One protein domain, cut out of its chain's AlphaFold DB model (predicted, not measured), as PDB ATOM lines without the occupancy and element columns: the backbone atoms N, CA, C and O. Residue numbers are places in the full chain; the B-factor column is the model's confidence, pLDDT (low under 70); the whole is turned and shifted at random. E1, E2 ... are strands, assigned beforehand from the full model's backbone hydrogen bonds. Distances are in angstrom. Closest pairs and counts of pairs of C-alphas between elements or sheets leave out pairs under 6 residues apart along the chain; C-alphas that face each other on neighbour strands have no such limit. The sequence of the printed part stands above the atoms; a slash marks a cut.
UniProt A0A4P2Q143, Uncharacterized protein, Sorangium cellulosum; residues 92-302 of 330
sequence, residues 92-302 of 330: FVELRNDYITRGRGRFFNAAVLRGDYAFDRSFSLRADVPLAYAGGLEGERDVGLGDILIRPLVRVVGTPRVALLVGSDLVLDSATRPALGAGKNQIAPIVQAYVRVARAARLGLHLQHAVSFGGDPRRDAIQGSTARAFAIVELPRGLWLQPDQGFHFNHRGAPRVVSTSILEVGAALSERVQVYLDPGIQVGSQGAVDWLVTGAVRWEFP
ATOM      1  N   PHE A  92      31.567  30.052  15.949       95.81
ATOM      2  CA  PHE A  92      31.316  29.414  17.235       95.81
ATOM      3  C   PHE A  92      32.317  28.302  17.542       95.81
ATOM      4  O   PHE A  92      32.967  27.745  16.658       95.81
ATOM      5  N   VAL A  93      32.392  27.963  18.824       98.25
ATOM      6  CA  VAL A  93      33.013  26.733  19.320       98.25
ATOM      7  C   VAL A  93      31.924  25.889  19.965       98.25
ATOM      8  O   VAL A  93      31.025  26.416  20.615       98.25
ATOM      9  N   GLU A  94      31.975  24.582  19.772       98.06
ATOM     10  CA  GLU A  94      31.011  23.632  20.307       98.06
ATOM     11  C   GLU A  94      31.749  22.441  20.914       98.06
ATOM     12  O   GLU A  94      32.664  21.885  20.306       98.06
ATOM     13  N   LEU A  95      31.334  22.057  22.118       98.50
ATOM     14  CA  LEU A  95      31.686  20.781  22.717       98.50
ATOM     15  C   LEU A  95      30.446  19.901  22.674       98.50
ATOM     16  O   LEU A  95      29.414  20.242  23.255       98.50
ATOM     17  N   ARG A  96      30.559  18.773  21.985       97.81
ATOM     18  CA  ARG A  96      29.458  17.851  21.732       97.81
ATOM     19  C   ARG A  96      29.839  16.448  22.176       97.81
ATOM     20  O   ARG A  96      30.982  16.051  21.996       97.81
ATOM     21  N   ASN A  97      28.906  15.688  22.730       98.19
ATOM     22  CA  ASN A  97      29.077  14.266  22.981       98.19
ATOM     23  C   ASN A  97      28.035  13.482  22.183       98.19
ATOM     24  O   ASN A  97      26.842  13.686  22.387       98.19
ATOM     25  N   ASP A  98      28.501  12.613  21.290       96.69
ATOM     26  CA  ASP A  98      27.670  11.737  20.466       96.69
ATOM     27  C   ASP A  98      27.722  10.325  21.071       96.69
ATOM     28  O   ASP A  98      28.804   9.751  21.180       96.69
ATOM     29  N   TYR A  99      26.585   9.735  21.440       96.12
ATOM     30  CA  TYR A  99      26.469   8.324  21.821       96.12
ATOM     31  C   TYR A  99      25.563   7.593  20.832       96.12
ATOM     32  O   TYR A  99      24.488   8.086  20.495       96.12
ATOM     33  N   ILE A 100      25.966   6.401  20.399       94.88
ATOM     34  CA  ILE A 100      25.159   5.527  19.546       94.88
ATOM     35  C   ILE A 100      25.348   4.067  19.952       94.88
ATOM     36  O   ILE A 100      26.477   3.594  20.126       94.88
ATOM     37  N   THR A 101      24.249   3.326  20.076       93.38
ATOM     38  CA  THR A 101      24.325   1.868  20.171       93.38
ATOM     39  C   THR A 101      24.533   1.251  18.811       93.38
ATOM     40  O   THR A 101      24.141   1.789  17.786       93.38
ATOM     41  N   ARG A 102      25.137   0.076  18.803       85.31
ATOM     42  CA  ARG A 102      25.239  -0.771  17.629       85.31
ATOM     43  C   ARG A 102      24.821  -2.165  18.044       85.31
ATOM     44  O   ARG A 102      25.304  -2.671  19.058       85.31
ATOM     45  N   GLY A 103      23.948  -2.790  17.260       82.44
ATOM     46  CA  GLY A 103      23.442  -4.138  17.524       82.44
ATOM     47  C   GLY A 103      24.485  -5.125  18.087       82.44
ATOM     48  O   GLY A 103      25.681  -5.063  17.762       82.44
ATOM     49  N   ARG A 104      24.000  -6.068  18.910       81.81
ATOM     50  CA  ARG A 104      24.795  -7.004  19.738       81.81
ATOM     51  C   ARG A 104      25.564  -6.332  20.889       81.81
ATOM     52  O   ARG A 104      26.693  -6.707  21.181       81.81
ATOM     53  N   GLY A 105      24.970  -5.319  21.528       86.06
ATOM     54  CA  GLY A 105      25.535  -4.693  22.734       86.06
ATOM     55  C   GLY A 105      26.825  -3.899  22.499       86.06
ATOM     56  O   GLY A 105      27.575  -3.635  23.438       86.06
ATOM     57  N   ARG A 106      27.111  -3.528  21.249       90.69
ATOM     58  CA  ARG A 106      28.219  -2.634  20.922       90.69
ATOM     59  C   ARG A 106      27.751  -1.196  21.038       90.69
ATOM     60  O   ARG A 106      26.563  -0.898  20.951       90.69
ATOM     61  N   PHE A 107      28.684  -0.284  21.227       92.62
ATOM     62  CA  PHE A 107      28.369   1.132  21.258       92.62
ATOM     63  C   PHE A 107      29.573   1.949  20.810       92.62
ATOM     64  O   PHE A 107      30.709   1.470  20.745       92.62
ATOM     65  N   PHE A 108      29.295   3.199  20.485       93.81
ATOM     66  CA  PHE A 108      30.296   4.196  20.179       93.81
ATOM     67  C   PHE A 108      29.929   5.491  20.891       93.81
ATOM     68  O   PHE A 108      28.771   5.909  20.884       93.81
ATOM     69  N   ASN A 109      30.923   6.124  21.498       95.62
ATOM     70  CA  ASN A 109      30.810   7.437  22.101       95.62
ATOM     71  C   ASN A 109      31.925   8.341  21.572       95.62
ATOM     72  O   ASN A 109      33.054   7.884  21.417       95.62
ATOM     73  N   ALA A 110      31.645   9.614  21.320       97.12
ATOM     74  CA  ALA A 110      32.688  10.577  20.990       97.12
ATOM     75  C   ALA A 110      32.421  11.941  21.610       97.12
ATOM     76  O   ALA A 110      31.354  12.516  21.415       97.12
ATOM     77  N   ALA A 111      33.426  12.488  22.290       98.25
ATOM     78  CA  ALA A 111      33.497  13.903  22.609       98.25
ATOM     79  C   ALA A 111      34.122  14.641  21.419       98.25
ATOM     80  O   ALA A 111      35.277  14.417  21.070       98.25
ATOM     81  N   VAL A 112      33.354  15.507  20.773       98.25
ATOM     82  CA  VAL A 112      33.751  16.255  19.584       98.25
ATOM     83  C   VAL A 112      33.958  17.708  19.971       98.25
ATOM     84  O   VAL A 112      33.013  18.387  20.378       98.25
ATOM     85  N   LEU A 113      35.189  18.186  19.806       98.56
ATOM     86  CA  LEU A 113      35.463  19.614  19.777       98.56
ATOM     87  C   LEU A 113      35.252  20.105  18.351       98.56
ATOM     88  O   LEU A 113      35.875  19.610  17.411       98.56
ATOM     89  N   ARG A 114      34.379  21.088  18.196       98.38
ATOM     90  CA  ARG A 114      34.033  21.667  16.908       98.38
ATOM     91  C   ARG A 114      34.294  23.162  16.924       98.38
ATOM     92  O   ARG A 114      33.866  23.860  17.839       98.38
ATOM     93  N   GLY A 115      34.948  23.652  15.881       97.50
ATOM     94  CA  GLY A 115      35.075  25.078  15.600       97.50
ATOM     95  C   GLY A 115      34.478  25.388  14.238       97.50
ATOM     96  O   GLY A 115      34.795  24.704  13.271       97.50
ATOM     97  N   ASP A 116      33.631  26.406  14.156       96.88
ATOM     98  CA  ASP A 116      33.144  26.973  12.898       96.88
ATOM     99  C   ASP A 116      33.581  28.434  12.851       96.88
ATOM    100  O   ASP A 116      33.292  29.206  13.768       96.88
ATOM    101  N   TYR A 117      34.335  28.803  11.824       96.88
ATOM    102  CA  TYR A 117      34.809  30.161  11.620       96.88
ATOM    103  C   TYR A 117      34.193  30.728  10.352       96.88
ATOM    104  O   TYR A 117      34.558  30.362   9.233       96.88
ATOM    105  N   ALA A 118      33.260  31.655  10.533       95.25
ATOM    106  CA  ALA A 118      32.641  32.378   9.439       95.25
ATOM    107  C   ALA A 118      33.468  33.636   9.138       95.25
ATOM    108  O   ALA A 118      33.457  34.597   9.914       95.25
ATOM    109  N   PHE A 119      34.195  33.617   8.019       93.31
ATOM    110  CA  PHE A 119      35.071  34.715   7.582       93.31
ATOM    111  C   PHE A 119      34.275  35.980   7.269       93.31
ATOM    112  O   PHE A 119      34.700  37.097   7.564       93.31
ATOM    113  N   ASP A 120      33.108  35.778   6.672       90.88
ATOM    114  CA  ASP A 120      32.093  36.781   6.421       90.88
ATOM    115  C   ASP A 120      30.715  36.110   6.514       90.88
ATOM    116  O   ASP A 120      30.565  35.024   7.081       90.88
ATOM    117  N   ARG A 121      29.669  36.760   6.002       89.19
ATOM    118  CA  ARG A 121      28.333  36.164   6.046       89.19
ATOM    119  C   ARG A 121      28.194  35.007   5.050       89.19
ATOM    120  O   ARG A 121      27.266  34.229   5.221       89.19
ATOM    121  N   SER A 122      29.015  34.924   4.011       92.81
ATOM    122  CA  SER A 122      28.867  34.051   2.841       92.81
ATOM    123  C   SER A 122      29.826  32.863   2.814       92.81
ATOM    124  O   SER A 122      29.522  31.902   2.117       92.81
ATOM    125  N   PHE A 123      30.927  32.880   3.564       95.19
ATOM    126  CA  PHE A 123      31.866  31.762   3.651       95.19
ATOM    127  C   PHE A 123      32.232  31.400   5.095       95.19
ATOM    128  O   PHE A 123      32.529  32.275   5.915       95.19
ATOM    129  N   SER A 124      32.268  30.099   5.390       96.31
ATOM    130  CA  SER A 124      32.791  29.563   6.644       96.31
ATOM    131  C   SER A 124      33.654  28.327   6.445       96.31
ATOM    132  O   SER A 124      33.581  27.630   5.429       96.31
ATOM    133  N   LEU A 125      34.490  28.080   7.448       98.12
ATOM    134  CA  LEU A 125      35.301  26.884   7.573       98.12
ATOM    135  C   LEU A 125      35.047  26.258   8.938       98.12
ATOM    136  O   LEU A 125      35.289  26.883   9.970       98.12
ATOM    137  N   ARG A 126      34.607  25.004   8.928       97.81
ATOM    138  CA  ARG A 126      34.436  24.186  10.123       97.81
ATOM    139  C   ARG A 126      35.530  23.130  10.227       97.81
ATOM    140  O   ARG A 126      35.936  22.566   9.212       97.81
ATOM    141  N   ALA A 127      35.927  22.817  11.457       98.50
ATOM    142  CA  ALA A 127      36.690  21.628  11.804       98.50
ATOM    143  C   ALA A 127      36.046  20.886  12.988       98.50
ATOM    144  O   ALA A 127      35.667  21.521  13.974       98.50
ATOM    145  N   ASP A 128      35.975  19.558  12.899       98.50
ATOM    146  CA  ASP A 128      35.535  18.669  13.978       98.50
ATOM    147  C   ASP A 128      36.684  17.729  14.368       98.50
ATOM    148  O   ASP A 128      37.246  17.036  13.518       98.50
ATOM    149  N   VAL A 129      37.004  17.681  15.664       98.44
ATOM    150  CA  VAL A 129      38.064  16.843  16.239       98.44
ATOM    151  C   VAL A 129      37.446  15.906  17.285       98.44
ATOM    152  O   VAL A 129      37.129  16.350  18.392       98.44
ATOM    153  N   PRO A 130      37.223  14.623  16.947       97.88
ATOM    154  CA  PRO A 130      36.590  13.665  17.848       97.88
ATOM    155  C   PRO A 130      37.609  12.912  18.714       97.88
ATOM    156  O   PRO A 130      38.508  12.248  18.200       97.88
ATOM    157  N   LEU A 131      37.408  12.930  20.031       98.06
ATOM    158  CA  LEU A 131      37.968  11.955  20.961       98.06
ATOM    159  C   LEU A 131      36.922  10.863  21.190       98.06
ATOM    160  O   LEU A 131      35.882  11.099  21.807       98.06
ATOM    161  N   ALA A 132      37.185   9.684  20.645       96.12
ATOM    162  CA  ALA A 132      36.233   8.600  20.527       96.12
ATOM    163  C   ALA A 132      36.568   7.419  21.441       96.12
ATOM    164  O   ALA A 132      37.722   7.146  21.778       96.12
ATOM    165  N   TYR A 133      35.513   6.704  21.798       94.25
ATOM    166  CA  TYR A 133      35.514   5.477  22.563       94.25
ATOM    167  C   TYR A 133      34.557   4.486  21.897       94.25
ATOM    168  O   TYR A 133      33.374   4.776  21.709       94.25
ATOM    169  N   ALA A 134      35.060   3.311  21.537       93.81
ATOM    170  CA  ALA A 134      34.273   2.224  20.972       93.81
ATOM    171  C   ALA A 134      34.441   0.975  21.832       93.81
ATOM    172  O   ALA A 134      35.546   0.672  22.283       93.81
ATOM    173  N   GLY A 135      33.356   0.233  22.040       91.06
ATOM    174  CA  GLY A 135      33.438  -1.016  22.782       91.06
ATOM    175  C   GLY A 135      32.219  -1.914  22.646       91.06
ATOM    176  O   GLY A 135      31.230  -1.575  21.987       91.06
ATOM    177  N   GLY A 136      32.315  -3.082  23.275       88.00
ATOM    178  CA  GLY A 136      31.234  -4.059  23.397       88.00
ATOM    179  C   GLY A 136      31.110  -4.615  24.813       88.00
ATOM    180  O   GLY A 136      31.968  -4.380  25.666       88.00
ATOM    181  N   LEU A 137      30.036  -5.371  25.058       78.38
ATOM    182  CA  LEU A 137      29.776  -6.022  26.351       78.38
ATOM    183  C   LEU A 137      30.898  -6.989  26.773       78.38
ATOM    184  O   LEU A 137      31.129  -7.165  27.964       78.38
ATOM    185  N   GLU A 138      31.615  -7.568  25.809       79.31
ATOM    186  CA  GLU A 138      32.638  -8.603  26.024       79.31
ATOM    187  C   GLU A 138      34.052  -8.048  26.294       79.31
ATOM    188  O   GLU A 138      34.998  -8.813  26.444       79.31
ATOM    189  N   GLY A 139      34.210  -6.725  26.419       70.81
ATOM    190  CA  GLY A 139      35.415  -6.123  27.005       70.81
ATOM    191  C   GLY A 139      36.440  -5.528  26.037       70.81
ATOM    192  O   GLY A 139      37.344  -4.837  26.504       70.81
ATOM    193  N   GLU A 140      36.290  -5.686  24.718       75.00
ATOM    194  CA  GLU A 140      37.091  -4.911  23.760       75.00
ATOM    195  C   GLU A 140      36.746  -3.421  23.859       75.00
ATOM    196  O   GLU A 140      35.571  -3.032  23.855       75.00
ATOM    197  N   ARG A 141      37.784  -2.590  23.991       88.50
ATOM    198  CA  ARG A 141      37.674  -1.148  24.217       88.50
ATOM    199  C   ARG A 141      38.792  -0.423  23.488       88.50
ATOM    200  O   ARG A 141      39.956  -0.561  23.848       88.50
ATOM    201  N   ASP A 142      38.417   0.394  22.517       94.25
ATOM    202  CA  ASP A 142      39.320   1.308  21.831       94.25
ATOM    203  C   ASP A 142      39.012   2.741  22.260       94.25
ATOM    204  O   ASP A 142      37.859   3.168  22.234       94.25
ATOM    205  N   VAL A 143      40.045   3.491  22.641       96.25
ATOM    206  CA  VAL A 143      39.968   4.922  22.965       96.25
ATOM    207  C   VAL A 143      41.035   5.654  22.170       96.25
ATOM    208  O   VAL A 143      42.160   5.164  22.031       96.25
ATOM    209  N   GLY A 144      40.700   6.834  21.662       97.25
ATOM    210  CA  GLY A 144      41.661   7.685  20.980       97.25
ATOM    211  C   GLY A 144      41.012   8.681  20.037       97.25
ATOM    212  O   GLY A 144      39.818   8.959  20.122       97.25
ATOM    213  N   LEU A 145      41.816   9.241  19.143       98.00
ATOM    214  CA  LEU A 145      41.329  10.166  18.129       98.00
ATOM    215  C   LEU A 145      40.490   9.393  17.101       98.00
ATOM    216  O   LEU A 145      40.863   8.281  16.720       98.00
ATOM    217  N   GLY A 146      39.375   9.973  16.665       97.62
ATOM    218  CA  GLY A 146      38.629   9.514  15.492       97.62
ATOM    219  C   GLY A 146      39.032  10.258  14.214       97.62
ATOM    220  O   GLY A 146      40.048  10.957  14.166       97.62
ATOM    221  N   ASP A 147      38.214  10.127  13.174       97.88
ATOM    222  CA  ASP A 147      38.434  10.817  11.899       97.88
ATOM    223  C   ASP A 147      38.124  12.321  12.019       97.88
ATOM    224  O   ASP A 147      37.014  12.715  12.387       97.88
ATOM    225  N   ILE A 148      39.099  13.173  11.697       98.25
ATOM    226  CA  ILE A 148      38.942  14.631  11.668       98.25
ATOM    227  C   ILE A 148      38.142  15.023  10.426       98.25
ATOM    228  O   ILE A 148      38.404  14.540   9.324       98.25
ATOM    229  N   LEU A 149      37.203  15.952  10.592       98.44
ATOM    230  CA  LEU A 149      36.425  16.523   9.495       98.44
ATOM    231  C   LEU A 149      36.765  17.998   9.317       98.44
ATOM    232  O   LEU A 149      36.823  18.751  10.285       98.44
ATOM    233  N   ILE A 150      36.923  18.416   8.063       98.50
ATOM    234  CA  ILE A 150      37.051  19.815   7.651       98.50
ATOM    235  C   ILE A 150      35.939  20.119   6.649       98.50
ATOM    236  O   ILE A 150      35.734  19.361   5.703       98.50
ATOM    237  N   ARG A 151      35.228  21.234   6.829       98.38
ATOM    238  CA  ARG A 151      34.126  21.649   5.954       98.38
ATOM    239  C   ARG A 151      34.245  23.119   5.564       98.38
ATOM    240  O   ARG A 151      33.885  23.978   6.368       98.38
ATOM    241  N   PRO A 152      34.677  23.438   4.337       98.12
ATOM    242  CA  PRO A 152      34.333  24.708   3.712       98.12
ATOM    243  C   PRO A 152      32.843  24.739   3.338       98.12
ATOM    244  O   PRO A 152      32.310  23.779   2.769       98.12
ATOM    245  N   LEU A 153      32.174  25.855   3.618       97.38
ATOM    246  CA  LEU A 153      30.772  26.073   3.271       97.38
ATOM    247  C   LEU A 153      30.567  27.490   2.731       97.38
ATOM    248  O   LEU A 153      30.997  28.469   3.334       97.38
ATOM    249  N   VAL A 154      29.884  27.595   1.594       97.19
ATOM    250  CA  VAL A 154      29.572  28.853   0.910       97.19
ATOM    251  C   VAL A 154      28.061  29.022   0.836       97.19
ATOM    252  O   VAL A 154      27.354  28.129   0.373       97.19
ATOM    253  N   ARG A 155      27.548  30.189   1.222       96.19
ATOM    254  CA  ARG A 155      26.170  30.596   0.941       96.19
ATOM    255  C   ARG A 155      26.097  31.263  -0.429       96.19
ATOM    256  O   ARG A 155      26.512  32.407  -0.590       96.19
ATOM    257  N   VAL A 156      25.506  30.558  -1.389       97.06
ATOM    258  CA  VAL A 156      25.321  31.032  -2.772       97.06
ATOM    259  C   VAL A 156      24.040  31.843  -2.951       97.06
ATOM    260  O   VAL A 156      23.990  32.739  -3.785       97.06
ATOM    261  N   VAL A 157      23.013  31.577  -2.135       95.50
ATOM    262  CA  VAL A 157      21.783  32.381  -2.078       95.50
ATOM    263  C   VAL A 157      21.489  32.710  -0.623       95.50
ATOM    264  O   VAL A 157      21.477  31.818   0.223       95.50
ATOM    265  N   GLY A 158      21.235  33.982  -0.321       91.50
ATOM    266  CA  GLY A 158      20.891  34.436   1.026       91.50
ATOM    267  C   GLY A 158      19.862  35.556   0.992       91.50
ATOM    268  O   GLY A 158      20.205  36.713   0.786       91.50
ATOM    269  N   THR A 159      18.600  35.207   1.223       91.50
ATOM    270  CA  THR A 159      17.487  36.153   1.381       91.50
ATOM    271  C   THR A 159      16.827  35.947   2.751       91.50
ATOM    272  O   THR A 159      17.056  34.923   3.398       91.50
ATOM    273  N   PRO A 160      15.948  36.855   3.214       88.31
ATOM    274  CA  PRO A 160      15.221  36.655   4.472       88.31
ATOM    275  C   PRO A 160      14.335  35.395   4.513       88.31
ATOM    276  O   PRO A 160      14.000  34.916   5.604       88.31
ATOM    277  N   ARG A 161      13.929  34.882   3.339       92.31
ATOM    278  CA  ARG A 161      13.017  33.736   3.192       92.31
ATOM    279  C   ARG A 161      13.705  32.452   2.749       92.31
ATOM    280  O   ARG A 161      13.248  31.388   3.137       92.31
ATOM    281  N   VAL A 162      14.758  32.542   1.947       95.12
ATOM    282  CA  VAL A 162      15.413  31.388   1.323       95.12
ATOM    283  C   VAL A 162      16.919  31.524   1.436       95.12
ATOM    284  O   VAL A 162      17.460  32.607   1.199       95.12
ATOM    285  N   ALA A 163      17.588  30.415   1.727       95.69
ATOM    286  CA  ALA A 163      19.028  30.311   1.592       95.69
ATOM    287  C   ALA A 163      19.442  28.993   0.951       95.69
ATOM    288  O   ALA A 163      18.815  27.961   1.181       95.69
ATOM    289  N   LEU A 164      20.518  29.052   0.173       97.06
ATOM    290  CA  LEU A 164      21.163  27.904  -0.444       97.06
ATOM    291  C   LEU A 164      22.648  27.961  -0.109       97.06
ATOM    292  O   LEU A 164      23.302  28.990  -0.308       97.06
ATOM    293  N   LEU A 165      23.159  26.850   0.397       97.12
ATOM    294  CA  LEU A 165      24.544  26.655   0.762       97.12
ATOM    295  C   LEU A 165      25.104  25.456   0.010       97.12
ATOM    296  O   LEU A 165      24.421  24.451  -0.182       97.12
ATOM    297  N   VAL A 166      26.359  25.572  -0.396       98.44
ATOM    298  CA  VAL A 166      27.123  24.511  -1.047       98.44
ATOM    299  C   VAL A 166      28.468  24.388  -0.359       98.44
ATOM    300  O   VAL A 166      29.032  25.376   0.110       98.44
ATOM    301  N   GLY A 167      28.986  23.178  -0.265       97.94
ATOM    302  CA  GLY A 167      30.262  22.934   0.388       97.94
ATOM    303  C   GLY A 167      30.733  21.516   0.155       97.94
ATOM    304  O   GLY A 167      30.209  20.809  -0.705       97.94
ATOM    305  N   SER A 168      31.707  21.090   0.941       98.38
ATOM    306  CA  SER A 168      32.141  19.698   0.963       98.38
ATOM    307  C   SER A 168      32.690  19.359   2.331       98.38
ATOM    308  O   SER A 168      33.344  20.197   2.944       98.38
ATOM    309  N   ASP A 169      32.482  18.125   2.772       98.44
ATOM    310  CA  ASP A 169      33.316  17.557   3.825       98.44
ATOM    311  C   ASP A 169      34.586  16.990   3.223       98.44
ATOM    312  O   ASP A 169      34.565  16.384   2.148       98.44
ATOM    313  N   LEU A 170      35.674  17.173   3.949       98.44
ATOM    314  CA  LEU A 170      36.901  16.420   3.830       98.44
ATOM    315  C   LEU A 170      37.081  15.673   5.150       98.44
ATOM    316  O   LEU A 170      37.302  16.299   6.186       98.44
ATOM    317  N   VAL A 171      36.945  14.352   5.115       98.31
ATOM    318  CA  VAL A 171      37.150  13.484   6.280       98.31
ATOM    319  C   VAL A 171      38.511  12.828   6.125       98.31
ATOM    320  O   VAL A 171      38.778  12.192   5.103       98.31
ATOM    321  N   LEU A 172      39.372  13.017   7.115       98.25
ATOM    322  CA  LEU A 172      40.739  12.520   7.121       98.25
ATOM    323  C   LEU A 172      40.814  11.239   7.948       98.25
ATOM    324  O   LEU A 172      40.258  11.177   9.042       98.25
ATOM    325  N   ASP A 173      41.540  10.248   7.438       97.44
ATOM    326  CA  ASP A 173      41.858   9.000   8.138       97.44
ATOM    327  C   ASP A 173      42.898   9.254   9.244       97.44
ATOM    328  O   ASP A 173      44.067   8.892   9.137       97.44
ATOM    329  N   SER A 174      42.485   9.996  10.271       97.81
ATOM    330  CA  SER A 174      43.320  10.424  11.398       97.81
ATOM    331  C   SER A 174      43.108   9.582  12.647       97.81
ATOM    332  O   SER A 174      43.725   9.854  13.679       97.81
ATOM    333  N   ALA A 175      42.204   8.604  12.598       97.56
ATOM    334  CA  ALA A 175      41.888   7.825  13.771       97.56
ATOM    335  C   ALA A 175      43.100   7.032  14.265       97.56
ATOM    336  O   ALA A 175      43.795   6.357  13.508       97.56
ATOM    337  N   THR A 176      43.324   7.043  15.576       97.44
ATOM    338  CA  THR A 176      44.471   6.346  16.179       97.44
ATOM    339  C   THR A 176      44.256   4.839  16.304       97.44
ATOM    340  O   THR A 176      45.188   4.106  16.630       97.44
ATOM    341  N   ARG A 177      43.021   4.365  16.104       95.62
ATOM    342  CA  ARG A 177      42.640   2.949  16.177       95.62
ATOM    343  C   ARG A 177      41.657   2.606  15.056       95.62
ATOM    344  O   ARG A 177      40.767   3.414  14.786       95.62
ATOM    345  N   PRO A 178      41.721   1.391  14.479       93.62
ATOM    346  CA  PRO A 178      40.791   0.975  13.433       93.62
ATOM    347  C   PRO A 178      39.313   1.066  13.837       93.62
ATOM    348  O   PRO A 178      38.490   1.414  13.001       93.62
ATOM    349  N   ALA A 179      38.952   0.794  15.101       92.00
ATOM    350  CA  ALA A 179      37.566   0.896  15.588       92.00
ATOM    351  C   ALA A 179      37.011   2.322  15.668       92.00
ATOM    352  O   ALA A 179      35.797   2.496  15.770       92.00
ATOM    353  N   LEU A 180      37.883   3.327  15.612       94.69
ATOM    354  CA  LEU A 180      37.535   4.739  15.761       94.69
ATOM    355  C   LEU A 180      37.537   5.488  14.422       94.69
ATOM    356  O   LEU A 180      37.124   6.644  14.393       94.69
ATOM    357  N   GLY A 181      38.014   4.832  13.354       94.44
ATOM    358  CA  GLY A 181      38.294   5.410  12.035       94.44
ATOM    359  C   GLY A 181      37.799   4.578  10.861       94.44
ATOM    360  O   GLY A 181      37.654   3.353  10.935       94.44
ATOM    361  N   ALA A 182      37.407   5.239   9.777       94.25
ATOM    362  CA  ALA A 182      36.896   4.531   8.615       94.25
ATOM    363  C   ALA A 182      38.047   3.761   7.956       94.25
ATOM    364  O   ALA A 182      37.823   2.714   7.335       94.25
ATOM    365  N   GLY A 183      39.281   4.235   8.166       96.75
ATOM    366  CA  GLY A 183      40.461   3.786   7.447       96.75
ATOM    367  C   GLY A 183      40.528   4.403   6.054       96.75
ATOM    368  O   GLY A 183      41.129   3.810   5.160       96.75
ATOM    369  N   LYS A 184      39.788   5.498   5.809       97.56
ATOM    370  CA  LYS A 184      39.592   6.097   4.485       97.56
ATOM    371  C   LYS A 184      39.522   7.613   4.561       97.56
ATOM    372  O   LYS A 184      38.711   8.162   5.302       97.56
ATOM    373  N   ASN A 185      40.276   8.261   3.678       98.31
ATOM    374  CA  ASN A 185      40.096   9.671   3.361       98.31
ATOM    375  C   ASN A 185      38.889   9.824   2.439       98.31
ATOM    376  O   ASN A 185      38.771   9.089   1.452       98.31
ATOM    377  N   GLN A 186      38.005  10.770   2.744       98.38
ATOM    378  CA  GLN A 186      36.744  10.954   2.033       98.38
ATOM    379  C   GLN A 186      36.548  12.408   1.635       98.38
ATOM    380  O   GLN A 186      36.883  13.318   2.390       98.38
ATOM    381  N   ILE A 187      35.948  12.611   0.469       98.50
ATOM    382  CA  ILE A 187      35.371  13.889   0.072       98.50
ATOM    383  C   ILE A 187      33.867  13.701  -0.071       98.50
ATOM    384  O   ILE A 187      33.412  12.698  -0.627       98.50
ATOM    385  N   ALA A 188      33.090  14.641   0.452       98.25
ATOM    386  CA  ALA A 188      31.644  14.559   0.388       98.25
ATOM    387  C   ALA A 188      31.013  15.921   0.087       98.25
ATOM    388  O   ALA A 188      30.720  16.658   1.032       98.25
ATOM    389  N   PRO A 189      30.793  16.260  -1.199       98.50
ATOM    390  CA  PRO A 189      30.084  17.469  -1.599       98.50
ATOM    391  C   PRO A 189      28.693  17.550  -0.975       98.50
ATOM    392  O   PRO A 189      28.000  16.539  -0.850       98.50
ATOM    393  N   ILE A 190      28.295  18.764  -0.603       98.00
ATOM    394  CA  ILE A 190      27.076  19.068   0.144       98.00
ATOM    395  C   ILE A 190      26.290  20.165  -0.569       98.00
ATOM    396  O   ILE A 190      26.854  21.176  -0.991       98.00
ATOM    397  N   VAL A 191      24.968  20.006  -0.594       98.38
ATOM    398  CA  VAL A 191      24.005  21.063  -0.907       98.38
ATOM    399  C   VAL A 191      22.994  21.149   0.230       98.38
ATOM    400  O   VAL A 191      22.415  20.144   0.635       98.38
ATOM    401  N   GLN A 192      22.775  22.351   0.753       97.56
ATOM    402  CA  GLN A 192      21.829  22.610   1.834       97.56
ATOM    403  C   GLN A 192      20.920  23.775   1.476       97.56
ATOM    404  O   GLN A 192      21.394  24.851   1.122       97.56
ATOM    405  N   ALA A 193      19.615  23.582   1.601       97.12
ATOM    406  CA  ALA A 193      18.620  24.610   1.347       97.12
ATOM    407  C   ALA A 193      17.773  24.853   2.593       97.12
ATOM    408  O   ALA A 193      17.475  23.923   3.339       97.12
ATOM    409  N   TYR A 194      17.359  26.103   2.786       95.56
ATOM    410  CA  TYR A 194      16.495  26.531   3.878       95.56
ATOM    411  C   TYR A 194      15.385  27.420   3.337       95.56
ATOM    412  O   TYR A 194      15.645  28.325   2.542       95.56
ATOM    413  N   VAL A 195      14.167  27.218   3.831       96.62
ATOM    414  CA  VAL A 195      13.011  28.068   3.548       96.62
ATOM    415  C   VAL A 195      12.334  28.451   4.859       96.62
ATOM    416  O   VAL A 195      11.988  27.604   5.681       96.62
ATOM    417  N   ARG A 196      12.127  29.749   5.072       95.69
ATOM    418  CA  ARG A 196      11.330  30.277   6.179       95.69
ATOM    419  C   ARG A 196       9.851  30.124   5.830       95.69
ATOM    420  O   ARG A 196       9.365  30.806   4.933       95.69
ATOM    421  N   VAL A 197       9.152  29.265   6.565       97.19
ATOM    422  CA  VAL A 197       7.712  29.011   6.379       97.19
ATOM    423  C   VAL A 197       6.845  29.841   7.322       97.19
ATOM    424  O   VAL A 197       5.713  30.169   6.993       97.19
ATOM    425  N   ALA A 198       7.394  30.256   8.466       95.31
ATOM    426  CA  ALA A 198       6.771  31.212   9.376       95.31
ATOM    427  C   ALA A 198       7.842  32.063  10.069       95.31
ATOM    428  O   ALA A 198       9.038  31.789   9.966       95.31
ATOM    429  N   ARG A 199       7.438  33.094  10.824       91.44
ATOM    430  CA  ARG A 199       8.392  33.936  11.571       91.44
ATOM    431  C   ARG A 199       9.308  33.101  12.474       91.44
ATOM    432  O   ARG A 199      10.510  33.347  12.468       91.44
ATOM    433  N   ALA A 200       8.724  32.116  13.154       93.75
ATOM    434  CA  ALA A 200       9.376  31.224  14.107       93.75
ATOM    435  C   ALA A 200       9.693  29.826  13.535       93.75
ATOM    436  O   ALA A 200      10.121  28.960  14.284       93.75
ATOM    437  N   ALA A 201       9.467  29.568  12.240       95.19
ATOM    438  CA  ALA A 201       9.639  28.227  11.677       95.19
ATOM    439  C   ALA A 201      10.371  28.232  10.333       95.19
ATOM    440  O   ALA A 201      10.097  29.048   9.443       95.19
ATOM    441  N   ARG A 202      11.297  27.287  10.175       95.25
ATOM    442  CA  ARG A 202      12.065  27.060   8.946       95.25
ATOM    443  C   ARG A 202      12.053  25.580   8.596       95.25
ATOM    444  O   ARG A 202      12.084  24.747   9.493       95.25
ATOM    445  N   LEU A 203      12.053  25.283   7.305       97.31
ATOM    446  CA  LEU A 203      12.283  23.952   6.758       97.31
ATOM    447  C   LEU A 203      13.639  23.932   6.067       97.31
ATOM    448  O   LEU A 203      14.070  24.955   5.527       97.31
ATOM    449  N   GLY A 204      14.292  22.781   6.066       96.31
ATOM    450  CA  GLY A 204      15.549  22.594   5.376       96.31
ATOM    451  C   GLY A 204      15.687  21.215   4.753       96.31
ATOM    452  O   GLY A 204      15.063  20.243   5.177       96.31
ATOM    453  N   LEU A 205      16.520  21.170   3.719       97.88
ATOM    454  CA  LEU A 205      16.928  19.959   3.026       97.88
ATOM    455  C   LEU A 205      18.454  19.949   2.939       97.88
ATOM    456  O   LEU A 205      19.061  20.964   2.603       97.88
ATOM    457  N   HIS A 206      19.064  18.807   3.217       97.56
ATOM    458  CA  HIS A 206      20.494  18.570   3.088       97.56
ATOM    459  C   HIS A 206      20.704  17.359   2.187       97.56
ATOM    460  O   HIS A 206      20.179  16.284   2.466       97.56
ATOM    461  N   LEU A 207      21.512  17.520   1.146       98.50
ATOM    462  CA  LEU A 207      21.978  16.441   0.285       98.50
ATOM    463  C   LEU A 207      23.501  16.370   0.344       98.50
ATOM    464  O   LEU A 207      24.171  17.399   0.285       98.50
ATOM    465  N   GLN A 208      24.037  15.160   0.443       98.38
ATOM    466  CA  GLN A 208      25.472  14.913   0.486       98.38
ATOM    467  C   GLN A 208      25.815  13.613  -0.241       98.38
ATOM    468  O   GLN A 208      25.065  12.641  -0.151       98.38
ATOM    469  N   HIS A 209      26.949  13.572  -0.941       98.19
ATOM    470  CA  HIS A 209      27.452  12.355  -1.588       98.19
ATOM    471  C   HIS A 209      28.914  12.122  -1.214       98.19
ATOM    472  O   HIS A 209      29.769  12.882  -1.640       98.19
ATOM    473  N   ALA A 210      29.207  11.088  -0.430       97.81
ATOM    474  CA  ALA A 210      30.553  10.791   0.049       97.81
ATOM    475  C   ALA A 210      31.245   9.744  -0.825       97.81
ATOM    476  O   ALA A 210      30.652   8.708  -1.131       97.81
ATOM    477  N   VAL A 211      32.513   9.986  -1.160       97.75
ATOM    478  CA  VAL A 211      33.401   9.023  -1.824       97.75
ATOM    479  C   VAL A 211      34.758   8.970  -1.129       97.75
ATOM    480  O   VAL A 211      35.313  10.004  -0.756       97.75
ATOM    481  N   SER A 212      35.320   7.772  -0.968       97.81
ATOM    482  CA  SER A 212      36.706   7.620  -0.509       97.81
ATOM    483  C   SER A 212      37.696   7.803  -1.659       97.81
ATOM    484  O   SER A 212      37.499   7.203  -2.716       97.81
ATOM    485  N   PHE A 213      38.790   8.532  -1.435       97.38
ATOM    486  CA  PHE A 213      39.855   8.740  -2.432       97.38
ATOM    487  C   PHE A 213      41.244   8.246  -1.983       97.38
ATOM    488  O   PHE A 213      42.183   8.256  -2.772       97.38
ATOM    489  N   GLY A 214      41.391   7.797  -0.733       96.94
ATOM    490  CA  GLY A 214      42.646   7.260  -0.197       96.94
ATOM    491  C   GLY A 214      42.456   6.605   1.174       96.94
ATOM    492  O   GLY A 214      41.324   6.485   1.641       96.94
ATOM    493  N   GLY A 215      43.552   6.200   1.820       97.12
ATOM    494  CA  GLY A 215      43.563   5.532   3.135       97.12
ATOM    495  C   GLY A 215      44.061   4.083   3.065       97.12
ATOM    496  O   GLY A 215      44.673   3.684   2.074       97.12
ATOM    497  N   ASP A 216      43.785   3.289   4.100       96.88
ATOM    498  CA  ASP A 216      44.228   1.892   4.210       96.88
ATOM    499  C   ASP A 216      43.624   1.017   3.088       96.88
ATOM    500  O   ASP A 216      42.397   0.873   3.012       96.88
ATOM    501  N   PRO A 217      44.432   0.385   2.213       96.25
ATOM    502  CA  PRO A 217      43.931  -0.450   1.119       96.25
ATOM    503  C   PRO A 217      43.184  -1.711   1.583       96.25
ATOM    504  O   PRO A 217      42.430  -2.278   0.797       96.25
ATOM    505  N   ARG A 218      43.344  -2.146   2.840       96.38
ATOM    506  CA  ARG A 218      42.650  -3.318   3.412       96.38
ATOM    507  C   ARG A 218      41.202  -3.030   3.805       96.38
ATOM    508  O   ARG A 218      40.456  -3.947   4.143       96.38
ATOM    509  N   ARG A 219      40.814  -1.757   3.808       94.12
ATOM    510  CA  ARG A 219      39.488  -1.286   4.212       94.12
ATOM    511  C   ARG A 219      38.598  -1.118   2.986       94.12
ATOM    512  O   ARG A 219      39.076  -0.726   1.918       94.12
ATOM    513  N   ASP A 220      37.304  -1.376   3.146       93.81
ATOM    514  CA  ASP A 220      36.328  -1.231   2.063       93.81
ATOM    515  C   ASP A 220      36.255   0.236   1.595       93.81
ATOM    516  O   ASP A 220      36.332   1.170   2.397       93.81
ATOM    517  N   ALA A 221      36.135   0.455   0.283       95.75
ATOM    518  CA  ALA A 221      35.911   1.790  -0.272       95.75
ATOM    519  C   ALA A 221      34.530   2.328   0.136       95.75
ATOM    520  O   ALA A 221      33.569   1.569   0.262       95.75
ATOM    521  N   ILE A 222      34.419   3.648   0.283       94.75
ATOM    522  CA  ILE A 222      33.180   4.325   0.671       94.75
ATOM    523  C   ILE A 222      32.571   4.987  -0.559       94.75
ATOM    524  O   ILE A 222      33.251   5.717  -1.281       94.75
ATOM    525  N   GLN A 223      31.285   4.731  -0.786       96.75
ATOM    526  CA  GLN A 223      30.457   5.481  -1.724       96.75
ATOM    527  C   GLN A 223      29.025   5.479  -1.206       96.75
ATOM    528  O   GLN A 223      28.377   4.434  -1.158       96.75
ATOM    529  N   GLY A 224      28.540   6.644  -0.798       96.69
ATOM    530  CA  GLY A 224      27.234   6.757  -0.170       96.69
ATOM    531  C   GLY A 224      26.593   8.108  -0.410       96.69
ATOM    532  O   GLY A 224      27.244   9.071  -0.808       96.69
ATOM    533  N   SER A 225      25.290   8.187  -0.191       97.81
ATOM    534  CA  SER A 225      24.564   9.453  -0.220       97.81
ATOM    535  C   SER A 225      23.729   9.616   1.023       97.81
ATOM    536  O   SER A 225      23.199   8.644   1.547       97.81
ATOM    537  N   THR A 226      23.587  10.853   1.464       97.88
ATOM    538  CA  THR A 226      22.750  11.212   2.597       97.88
ATOM    539  C   THR A 226      21.758  12.269   2.134       97.88
ATOM    540  O   THR A 226      22.144  13.272   1.534       97.88
ATOM    541  N   ALA A 227      20.477  12.041   2.412       98.19
ATOM    542  CA  ALA A 227      19.410  13.015   2.233       98.19
ATOM    543  C   ALA A 227      18.745  13.263   3.586       98.19
ATOM    544  O   ALA A 227      18.320  12.310   4.235       98.19
ATOM    545  N   ARG A 228      18.663  14.518   4.029       98.12
ATOM    546  CA  ARG A 228      18.010  14.880   5.293       98.12
ATOM    547  C   ARG A 228      16.990  15.971   5.074       98.12
ATOM    548  O   ARG A 228      17.313  16.983   4.457       98.12
ATOM    549  N   ALA A 229      15.801  15.784   5.620       98.00
ATOM    550  CA  ALA A 229      14.785  16.815   5.739       98.00
ATOM    551  C   ALA A 229      14.644  17.178   7.216       98.00
ATOM    552  O   ALA A 229      14.526  16.297   8.063       98.00
ATOM    553  N   PHE A 230      14.655  18.466   7.531       96.69
ATOM    554  CA  PHE A 230      14.548  18.926   8.910       96.69
ATOM    555  C   PHE A 230      13.716  20.199   9.006       96.69
ATOM    556  O   PHE A 230      13.538  20.933   8.030       96.69
ATOM    557  N   ALA A 231      13.207  20.473  10.199       96.69
ATOM    558  CA  ALA A 231      12.531  21.720  10.518       96.69
ATOM    559  C   ALA A 231      13.159  22.341  11.758       96.69
ATOM    560  O   ALA A 231      13.708  21.639  12.588       96.69
ATOM    561  N   ILE A 232      13.071  23.656  11.896       95.75
ATOM    562  CA  ILE A 232      13.504  24.378  13.092       95.75
ATOM    563  C   ILE A 232      12.328  25.225  13.536       95.75
ATOM    564  O   ILE A 232      11.887  26.090  12.774       95.75
ATOM    565  N   VAL A 233      11.850  24.993  14.754       96.44
ATOM    566  CA  VAL A 233      10.750  25.734  15.370       96.44
ATOM    567  C   VAL A 233      11.284  26.463  16.594       96.44
ATOM    568  O   VAL A 233      11.663  25.847  17.587       96.44
ATOM    569  N   GLU A 234      11.330  27.787  16.508       95.38
ATOM    570  CA  GLU A 234      11.680  28.677  17.609       95.38
ATOM    571  C   GLU A 234      10.475  28.806  18.550       95.38
ATOM    572  O   GLU A 234       9.356  29.106  18.130       95.38
ATOM    573  N   LEU A 235      10.712  28.587  19.836       96.06
ATOM    574  CA  LEU A 235       9.725  28.686  20.900       96.06
ATOM    575  C   LEU A 235      10.014  29.925  21.772       96.06
ATOM    576  O   LEU A 235      11.108  30.501  21.716       96.06
ATOM    577  N   PRO A 236       9.049  30.377  22.594       95.31
ATOM    578  CA  PRO A 236       9.290  31.457  23.544       95.31
ATOM    579  C   PRO A 236      10.472  31.165  24.478       95.31
ATOM    580  O   PRO A 236      10.804  30.012  24.745       95.31
ATOM    581  N   ARG A 237      11.068  32.229  25.034       93.06
ATOM    582  CA  ARG A 237      12.172  32.150  26.015       93.06
ATOM    583  C   ARG A 237      13.460  31.507  25.473       93.06
ATOM    584  O   ARG A 237      14.237  30.961  26.244       93.06
ATOM    585  N   GLY A 238      13.695  31.587  24.161       91.56
ATOM    586  CA  GLY A 238      14.935  31.101  23.544       91.56
ATOM    587  C   GLY A 238      15.026  29.578  23.432       91.56
ATOM    588  O   GLY A 238      16.109  29.056  23.185       91.56
ATOM    589  N   LEU A 239      13.908  28.872  23.619       96.69
ATOM    590  CA  LEU A 239      13.801  27.438  23.381       96.69
ATOM    591  C   LEU A 239      13.625  27.157  21.885       96.69
ATOM    592  O   LEU A 239      13.105  27.993  21.144       96.69
ATOM    593  N   TRP A 240      14.007  25.968  21.430       96.69
ATOM    594  CA  TRP A 240      13.668  25.503  20.088       96.69
ATOM    595  C   TRP A 240      13.539  23.986  20.014       96.69
ATOM    596  O   TRP A 240      14.033  23.250  20.868       96.69
ATOM    597  N   LEU A 241      12.883  23.552  18.941       97.56
ATOM    598  CA  LEU A 241      12.791  22.163  18.521       97.56
ATOM    599  C   LEU A 241      13.303  22.031  17.090       97.56
ATOM    600  O   LEU A 241      13.063  22.914  16.260       97.56
ATOM    601  N   GLN A 242      13.959  20.919  16.787       97.44
ATOM    602  CA  GLN A 242      14.331  20.568  15.425       97.44
ATOM    603  C   GLN A 242      14.139  19.068  15.173       97.44
ATOM    604  O   GLN A 242      15.010  18.267  15.513       97.44
ATOM    605  N   PRO A 243      13.006  18.658  14.575       97.31
ATOM    606  CA  PRO A 243      12.897  17.321  14.014       97.31
ATOM    607  C   PRO A 243      13.779  17.209  12.762       97.31
ATOM    608  O   PRO A 243      13.767  18.098  11.905       97.31
ATOM    609  N   ASP A 244      14.518  16.110  12.650       97.12
ATOM    610  CA  ASP A 244      15.428  15.804  11.547       97.12
ATOM    611  C   ASP A 244      15.255  14.344  11.122       97.12
ATOM    612  O   ASP A 244      15.377  13.420  11.929       97.12
ATOM    613  N   GLN A 245      14.946  14.146   9.846       98.25
ATOM    614  CA  GLN A 245      14.795  12.843   9.225       98.25
ATOM    615  C   GLN A 245      15.872  12.665   8.160       98.25
ATOM    616  O   GLN A 245      15.844  13.325   7.120       98.25
ATOM    617  N   GLY A 246      16.787  11.733   8.401       97.75
ATOM    618  CA  GLY A 246      17.870  11.360   7.506       97.75
ATOM    619  C   GLY A 246      17.659  10.007   6.836       97.75
ATOM    620  O   GLY A 246      17.133   9.070   7.431       97.75
ATOM    621  N   PHE A 247      18.127   9.903   5.598       96.88
ATOM    622  CA  PHE A 247      18.234   8.671   4.832       96.88
ATOM    623  C   PHE A 247      19.656   8.550   4.305       96.88
ATOM    624  O   PHE A 247      20.126   9.428   3.579       96.88
ATOM    625  N   HIS A 248      20.335   7.469   4.668       96.06
ATOM    626  CA  HIS A 248      21.665   7.144   4.180       96.06
ATOM    627  C   HIS A 248      21.595   5.957   3.223       96.06
ATOM    628  O   HIS A 248      21.076   4.899   3.573       96.06
ATOM    629  N   PHE A 249      22.136   6.137   2.027       95.69
ATOM    630  CA  PHE A 249      22.164   5.169   0.942       95.69
ATOM    631  C   PHE A 249      23.598   4.686   0.759       95.69
ATOM    632  O   PHE A 249      24.478   5.485   0.438       95.69
ATOM    633  N   ASN A 250      23.834   3.389   0.943       94.44
ATOM    634  CA  ASN A 250      25.111   2.773   0.603       94.44
ATOM    635  C   ASN A 250      25.082   2.290  -0.854       94.44
ATOM    636  O   ASN A 250      24.254   1.449  -1.209       94.44
ATOM    637  N   HIS A 251      26.005   2.805  -1.668       94.50
ATOM    638  CA  HIS A 251      26.146   2.466  -3.089       94.50
ATOM    639  C   HIS A 251      27.214   1.395  -3.348       94.50
ATOM    640  O   HIS A 251      27.454   1.032  -4.498       94.50
ATOM    641  N   ARG A 252      27.885   0.889  -2.304       90.62
ATOM    642  CA  ARG A 252      28.836  -0.229  -2.391       90.62
ATOM    643  C   ARG A 252      28.235  -1.510  -1.824       90.62
ATOM    644  O   ARG A 252      27.690  -1.535  -0.724       90.62
ATOM    645  N   GLY A 253      28.430  -2.604  -2.558       85.75
ATOM    646  CA  GLY A 253      27.907  -3.920  -2.195       85.75
ATOM    647  C   GLY A 253      26.402  -4.029  -2.448       85.75
ATOM    648  O   GLY A 253      25.890  -3.471  -3.415       85.75
ATOM    649  N   ALA A 254      25.696  -4.774  -1.594       81.75
ATOM    650  CA  ALA A 254      24.239  -4.846  -1.655       81.75
ATOM    651  C   ALA A 254      23.636  -3.486  -1.249       81.75
ATOM    652  O   ALA A 254      24.009  -2.993  -0.179       81.75
ATOM    653  N   PRO A 255      22.711  -2.902  -2.039       76.62
ATOM    654  CA  PRO A 255      22.057  -1.647  -1.690       76.62
ATOM    655  C   PRO A 255      21.433  -1.723  -0.299       76.62
ATOM    656  O   PRO A 255      20.679  -2.646   0.015       76.62
ATOM    657  N   ARG A 256      21.765  -0.752   0.548       89.19
ATOM    658  CA  ARG A 256      21.214  -0.637   1.898       89.19
ATOM    659  C   ARG A 256      20.822   0.801   2.160       89.19
ATOM    660  O   ARG A 256      21.553   1.725   1.804       89.19
ATOM    661  N   VAL A 257      19.681   0.953   2.817       93.56
ATOM    662  CA  VAL A 257      19.184   2.235   3.299       93.56
ATOM    663  C   VAL A 257      19.134   2.189   4.814       93.56
ATOM    664  O   VAL A 257      18.715   1.188   5.399       93.56
ATOM    665  N   VAL A 258      19.581   3.268   5.436       94.44
ATOM    666  CA  VAL A 258      19.439   3.497   6.869       94.44
ATOM    667  C   VAL A 258      18.626   4.762   7.059       94.44
ATOM    668  O   VAL A 258      18.976   5.813   6.525       94.44
ATOM    669  N   SER A 259      17.535   4.648   7.803       96.62
ATOM    670  CA  SER A 259      16.719   5.779   8.227       96.62
ATOM    671  C   SER A 259      17.194   6.245   9.597       96.62
ATOM    672  O   SER A 259      17.525   5.425  10.450       96.62
ATOM    673  N   THR A 260      17.258   7.548   9.832       97.12
ATOM    674  CA  THR A 260      17.609   8.114  11.137       97.12
ATOM    675  C   THR A 260      16.651   9.241  11.468       97.12
ATOM    676  O   THR A 260      16.517  10.181  10.693       97.12
ATOM    677  N   SER A 261      15.983   9.133  12.611       98.00
ATOM    678  CA  SER A 261      15.011  10.113  13.090       98.00
ATOM    679  C   SER A 261      15.537  10.713  14.382       98.00
ATOM    680  O   SER A 261      15.818   9.982  15.332       98.00
ATOM    681  N   ILE A 262      15.690  12.031  14.409       97.50
ATOM    682  CA  ILE A 262      16.258  12.782  15.528       97.50
ATOM    683  C   ILE A 262      15.299  13.912  15.896       97.50
ATOM    684  O   ILE A 262      14.718  14.553  15.020       97.50
ATOM    685  N   LEU A 263      15.150  14.171  17.193       98.12
ATOM    686  CA  LEU A 263      14.484  15.364  17.699       98.12
ATOM    687  C   LEU A 263      15.466  16.156  18.554       98.12
ATOM    688  O   LEU A 263      15.703  15.803  19.700       98.12
ATOM    689  N   GLU A 264      15.998  17.241  18.008       97.94
ATOM    690  CA  GLU A 264      16.803  18.195  18.766       97.94
ATOM    691  C   GLU A 264      15.885  19.084  19.615       97.94
ATOM    692  O   GLU A 264      14.913  19.663  19.118       97.94
ATOM    693  N   VAL A 265      16.212  19.213  20.898       97.94
ATOM    694  CA  VAL A 265      15.602  20.164  21.831       97.94
ATOM    695  C   VAL A 265      16.713  21.018  22.412       97.94
ATOM    696  O   VAL A 265      17.672  20.487  22.970       97.94
ATOM    697  N   GLY A 266      16.587  22.340  22.321       97.12
ATOM    698  CA  GLY A 266      17.628  23.228  22.822       97.12
ATOM    699  C   GLY A 266      17.129  24.529  23.422       97.12
ATOM    700  O   GLY A 266      15.952  24.885  23.325       97.12
ATOM    701  N   ALA A 267      18.052  25.213  24.092       96.56
ATOM    702  CA  ALA A 267      17.826  26.462  24.799       96.56
ATOM    703  C   ALA A 267      19.011  27.422  24.639       96.56
ATOM    704  O   ALA A 267      20.177  27.029  24.732       96.56
ATOM    705  N   ALA A 268      18.711  28.705  24.439       95.88
ATOM    706  CA  ALA A 268      19.686  29.781  24.537       95.88
ATOM    707  C   ALA A 268      19.788  30.203  26.006       95.88
ATOM    708  O   ALA A 268      18.865  30.802  26.555       95.88
ATOM    709  N   LEU A 269      20.909  29.878  26.649       95.12
ATOM    710  CA  LEU A 269      21.177  30.263  28.038       95.12
ATOM    711  C   LEU A 269      21.598  31.736  28.141       95.12
ATOM    712  O   LEU A 269      21.386  32.384  29.161       95.12
ATOM    713  N   SER A 270      22.204  32.264  27.077       94.44
ATOM    714  CA  SER A 270      22.516  33.683  26.896       94.44
ATOM    715  C   SER A 270      22.554  34.017  25.403       94.44
ATOM    716  O   SER A 270      22.370  33.140  24.563       94.44
ATOM    717  N   GLU A 271      22.871  35.266  25.048       89.06
ATOM    718  CA  GLU A 271      23.100  35.668  23.650       89.06
ATOM    719  C   GLU A 271      24.259  34.920  22.972       89.06
ATOM    720  O   GLU A 271      24.379  34.966  21.753       89.06
ATOM    721  N   ARG A 272      25.136  34.270  23.747       94.06
ATOM    722  CA  ARG A 272      26.340  33.598  23.237       94.06
ATOM    723  C   ARG A 272      26.426  32.128  23.598       94.06
ATOM    724  O   ARG A 272      27.329  31.462  23.120       94.06
ATOM    725  N   VAL A 273      25.559  31.626  24.470       96.31
ATOM    726  CA  VAL A 273      25.656  30.254  24.973       96.31
ATOM    727  C   VAL A 273      24.362  29.529  24.697       96.31
ATOM    728  O   VAL A 273      23.290  29.968  25.115       96.31
ATOM    729  N   GLN A 274      24.487  28.405  24.014       96.69
ATOM    730  CA  GLN A 274      23.394  27.532  23.632       96.69
ATOM    731  C   GLN A 274      23.685  26.119  24.122       96.69
ATOM    732  O   GLN A 274      24.837  25.687  24.140       96.69
ATOM    733  N   VAL A 275      22.635  25.401  24.500       97.94
ATOM    734  CA  VAL A 275      22.703  23.983  24.859       97.94
ATOM    735  C   VAL A 275      21.611  23.225  24.133       97.94
ATOM    736  O   VAL A 275      20.531  23.777  23.908       97.94
ATOM    737  N   TYR A 276      21.878  21.976  23.769       97.69
ATOM    738  CA  TYR A 276      20.871  21.122  23.149       97.69
ATOM    739  C   TYR A 276      21.097  19.638  23.434       97.69
ATOM    740  O   TYR A 276      22.188  19.219  23.836       97.69
ATOM    741  N   LEU A 277      20.033  18.866  23.223       98.31
ATOM    742  CA  LEU A 277      19.988  17.417  23.320       98.31
ATOM    743  C   LEU A 277      19.229  16.842  22.115       98.31
ATOM    744  O   LEU A 277      18.115  17.282  21.834       98.31
ATOM    745  N   ASP A 278      19.795  15.815  21.486       97.38
ATOM    746  CA  ASP A 278      19.260  15.153  20.296       97.38
ATOM    747  C   ASP A 278      19.075  13.651  20.558       97.38
ATOM    748  O   ASP A 278      19.942  12.842  20.205       97.38
ATOM    749  N   PRO A 279      17.984  13.221  21.210       97.75
ATOM    750  CA  PRO A 279      17.572  11.827  21.151       97.75
ATOM    751  C   PRO A 279      17.192  11.433  19.721       97.75
ATOM    752  O   PRO A 279      16.542  12.187  18.988       97.75
ATOM    753  N   GLY A 280      17.543  10.211  19.339       97.31
ATOM    754  CA  GLY A 280      17.175   9.670  18.045       97.31
ATOM    755  C   GLY A 280      17.199   8.154  17.977       97.31
ATOM    756  O   GLY A 280      17.715   7.456  18.853       97.31
ATOM    757  N   ILE A 281      16.634   7.657  16.885       96.50
ATOM    758  CA  ILE A 281      16.644   6.249  16.511       96.50
ATOM    759  C   ILE A 281      17.173   6.101  15.091       96.50
ATOM    760  O   ILE A 281      16.992   6.972  14.238       96.50
ATOM    761  N   GLN A 282      17.804   4.970  14.831       95.62
ATOM    762  CA  GLN A 282      18.302   4.578  13.533       95.62
ATOM    763  C   GLN A 282      17.737   3.204  13.179       95.62
ATOM    764  O   GLN A 282      17.826   2.272  13.969       95.62
ATOM    765  N   VAL A 283      17.149   3.087  11.990       94.88
ATOM    766  CA  VAL A 283      16.547   1.850  11.487       94.88
ATOM    767  C   VAL A 283      17.274   1.435  10.215       94.88
ATOM    768  O   VAL A 283      17.231   2.135   9.200       94.88
ATOM    769  N   GLY A 284      17.967   0.301  10.273       91.25
ATOM    770  CA  GLY A 284      18.654  -0.281   9.123       91.25
ATOM    771  C   GLY A 284      17.714  -1.065   8.204       91.25
ATOM    772  O   GLY A 284      16.628  -1.481   8.597       91.25
ATOM    773  N   SER A 285      18.172  -1.365   6.987       86.31
ATOM    774  CA  SER A 285      17.401  -2.112   5.974       86.31
ATOM    775  C   SER A 285      16.965  -3.523   6.393       86.31
ATOM    776  O   SER A 285      16.116  -4.119   5.742       86.31
ATOM    777  N   GLN A 286      17.569  -4.078   7.444       87.25
ATOM    778  CA  GLN A 286      17.229  -5.389   8.010       87.25
ATOM    779  C   GLN A 286      16.340  -5.275   9.260       87.25
ATOM    780  O   GLN A 286      16.181  -6.251   9.983       87.25
ATOM    781  N   GLY A 287      15.814  -4.082   9.558       86.62
ATOM    782  CA  GLY A 287      14.994  -3.824  10.743       86.62
ATOM    783  C   GLY A 287      15.782  -3.685  12.047       86.62
ATOM    784  O   GLY A 287      15.175  -3.498  13.096       86.62
ATOM    785  N   ALA A 288      17.118  -3.747  12.006       87.38
ATOM    786  CA  ALA A 288      17.952  -3.441  13.165       87.38
ATOM    787  C   ALA A 288      17.686  -2.003  13.631       87.38
ATOM    788  O   ALA A 288      17.745  -1.078  12.815       87.38
ATOM    789  N   VAL A 289      17.393  -1.848  14.922       89.81
ATOM    790  CA  VAL A 289      17.143  -0.555  15.560       89.81
ATOM    791  C   VAL A 289      18.287  -0.242  16.506       89.81
ATOM    792  O   VAL A 289      18.552  -0.994  17.442       89.81
ATOM    793  N   ASP A 290      18.921   0.892  16.265       93.38
ATOM    794  CA  ASP A 290      19.917   1.488  17.138       93.38
ATOM    795  C   ASP A 290      19.353   2.798  17.699       93.38
ATOM    796  O   ASP A 290      18.577   3.485  17.032       93.38
ATOM    797  N   TRP A 291      19.716   3.162  18.925       94.69
ATOM    798  CA  TRP A 291      19.385   4.471  19.480       94.69
ATOM    799  C   TRP A 291      20.637   5.323  19.594       94.69
ATOM    800  O   TRP A 291      21.759   4.825  19.731       94.69
ATOM    801  N   LEU A 292      20.434   6.630  19.519       96.38
ATOM    802  CA  LEU A 292      21.491   7.611  19.645       96.38
ATOM    803  C   LEU A 292      21.029   8.768  20.518       96.38
ATOM    804  O   LEU A 292      19.844   9.097  20.572       96.38
ATOM    805  N   VAL A 293      21.979   9.373  21.214       97.50
ATOM    806  CA  VAL A 293      21.768  10.595  21.982       97.50
ATOM    807  C   VAL A 293      22.973  11.483  21.761       97.50
ATOM    808  O   VAL A 293      24.110  11.048  21.933       97.50
ATOM    809  N   THR A 294      22.717  12.732  21.397       98.00
ATOM    810  CA  THR A 294      23.748  13.766  21.341       98.00
ATOM    811  C   THR A 294      23.448  14.839  22.364       98.00
ATOM    812  O   THR A 294      22.302  15.246  22.490       98.00
ATOM    813  N   GLY A 295      24.455  15.323  23.079       97.69
ATOM    814  CA  GLY A 295      24.338  16.522  23.909       97.69
ATOM    815  C   GLY A 295      25.438  17.506  23.557       97.69
ATOM    816  O   GLY A 295      26.564  17.087  23.290       97.69
ATOM    817  N   ALA A 296      25.148  18.805  23.553       97.88
ATOM    818  CA  ALA A 296      26.177  19.797  23.267       97.88
ATOM    819  C   ALA A 296      25.992  21.124  23.996       97.88
ATOM    820  O   ALA A 296      24.883  21.529  24.351       97.88
ATOM    821  N   VAL A 297      27.118  21.824  24.133       98.31
ATOM    822  CA  VAL A 297      27.198  23.231  24.516       98.31
ATOM    823  C   VAL A 297      27.915  23.985  23.404       98.31
ATOM    824  O   VAL A 297      28.982  23.569  22.947       98.31
ATOM    825  N   ARG A 298      27.336  25.102  22.970       97.69
ATOM    826  CA  ARG A 298      27.865  25.965  21.916       97.69
ATOM    827  C   ARG A 298      28.083  27.377  22.442       97.69
ATOM    828  O   ARG A 298      27.186  27.962  23.046       97.69
ATOM    829  N   TRP A 299      29.253  27.927  22.138       97.75
ATOM    830  CA  TRP A 299      29.653  29.301  22.408       97.75
ATOM    831  C   TRP A 299      29.783  30.073  21.099       97.75
ATOM    832  O   TRP A 299      30.678  29.802  20.300       97.75
ATOM    833  N   GLU A 300      28.900  31.038  20.879       95.31
ATOM    834  CA  GLU A 300      28.921  31.927  19.723       95.31
ATOM    835  C   GLU A 300      29.785  33.164  19.980       95.31
ATOM    836  O   GLU A 300      29.768  33.770  21.057       95.31
ATOM    837  N   PHE A 301      30.516  33.570  18.946       94.06
ATOM    838  CA  PHE A 301      31.363  34.752  18.963       94.06
ATOM    839  C   PHE A 301      30.823  35.799  17.987       94.06
ATOM    840  O   PHE A 301      30.390  35.453  16.884       94.06
ATOM    841  N   PRO A 302      30.876  37.096  18.347       86.69
ATOM    842  CA  PRO A 302      30.485  38.157  17.434       86.69
ATOM    843  C   PRO A 302      31.307  38.078  16.148       86.69
ATOM    844  O   PRO A 302      32.541  38.110  16.193       86.69
TER     845      PRO A 302
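AT A GLANCE: This is residues 92 to 302 of the 330 residues of an uncharacterized protein of Sorangium cellulosum (UniProt A0A4P2Q143). The domain is a closed barrel of twelve antiparallel strands that slant round a wide ring, with E13 paired back onto E1. A short thirteenth strand, E4, sits outside the ring's order: it pairs beside E3 at one end of the barrel, then runs on into E5. The barrel's axis makes the longest axis of the whole, and the longest link, residues 173 to 183, lies at the same end as E4. The printed part has 211 residues with no named helix and thirteen named strands, E1 to E13 in chain order, and its class is all strand. It is compact, with a radius of gyration of the C-alphas of 17.7 A and spans of 49 by 33 by 33 A.

IN THESE COORDINATES: The longest strands by residues are E7, residues 184 to 198, 41.6 A from first to last C-alpha, and E8, residues 201 to 215, 41.7 A. E8 bends by 54 degrees at residue 212. After E8 come E9, residues 223 to 234, 35.6 A; E10, residues 239 to 250, 35.4 A; E11, residues 256 to 268, 37.9 A; E12, residues 273 to 284, 35.1 A; and E13, residues 289 to 301, 38.2 A. E13 ends with C-alpha 301 at (31.363, 34.752, 18.963). The printed part begins with E1, residues 92 to 102, 30.8 A, whose C-alpha 92 stands at (31.316, 29.414, 17.235). E2 follows over residues 106 to 118, 37.1 A, and E3 over residues 123 to 135, 38.0 A. E4, residues 141 to 145, is 13.4 A long and begins with C-alpha 141 at (37.674, -1.148, 24.217). E5 spans residues 148 to 158, 28.8 A, and E6 residues 162 to 172, 32.1 A.

HOW THE PARTS SIT: Round the closed barrel run E1, E2, E3, E5, E6, E7, E8, E9, E10, E11, E12 and E13, and back to E1. E13 and E1 are antiparallel at 173 degrees between their directions, with N 97 and O 295 at 2.8 A. On the other side of E1 is E2, where N 94 and O 114 are 2.8 A apart in a hairpin. E2 and E3 form the next hairpin, with N 109 and O 133 at 2.8 A. The pairing of E3 is staggered: E5 and E4 lie on one side of it, E5 beside residues 123 to 129 and E4 beside residues 130 to 135. Between E3 and E5, N 126 and O 151 are within hydrogen-bond range at 2.9 A, and between E3 and E4, N 132 and O 144 are within hydrogen-bond range at 2.8 A. E4 runs on into E5 across a break of 2 residues, at 55 degrees. From E5 to E13 the strands form a meander, each the antiparallel neighbour of the one before; E1 to E4 form another. Within the longer meander, E7 and E8 stand at 173 degrees, with N 193 and O 205 at 2.9 A, and E8 and E9 at 156 degrees, with N 204 and O 230 at 2.8 A. Strands across the ring are apart, for instance E1 and E7, or E3 and E10.

THE WHOLE: The C-alphas of Glu 138 and Thr 159, the two farthest apart, are 53.3 A apart. Those of Phe 92 and Pro 302, the first and last printed, are 8.8 A apart. The printed part has no cut. The link from E6 to E7 is long, with 11 residues; that from E8 to E9 is short but not tight, with 7; the others are tight. The mean pLDDT of the printed part is 95.1, and no printed residue is under 70.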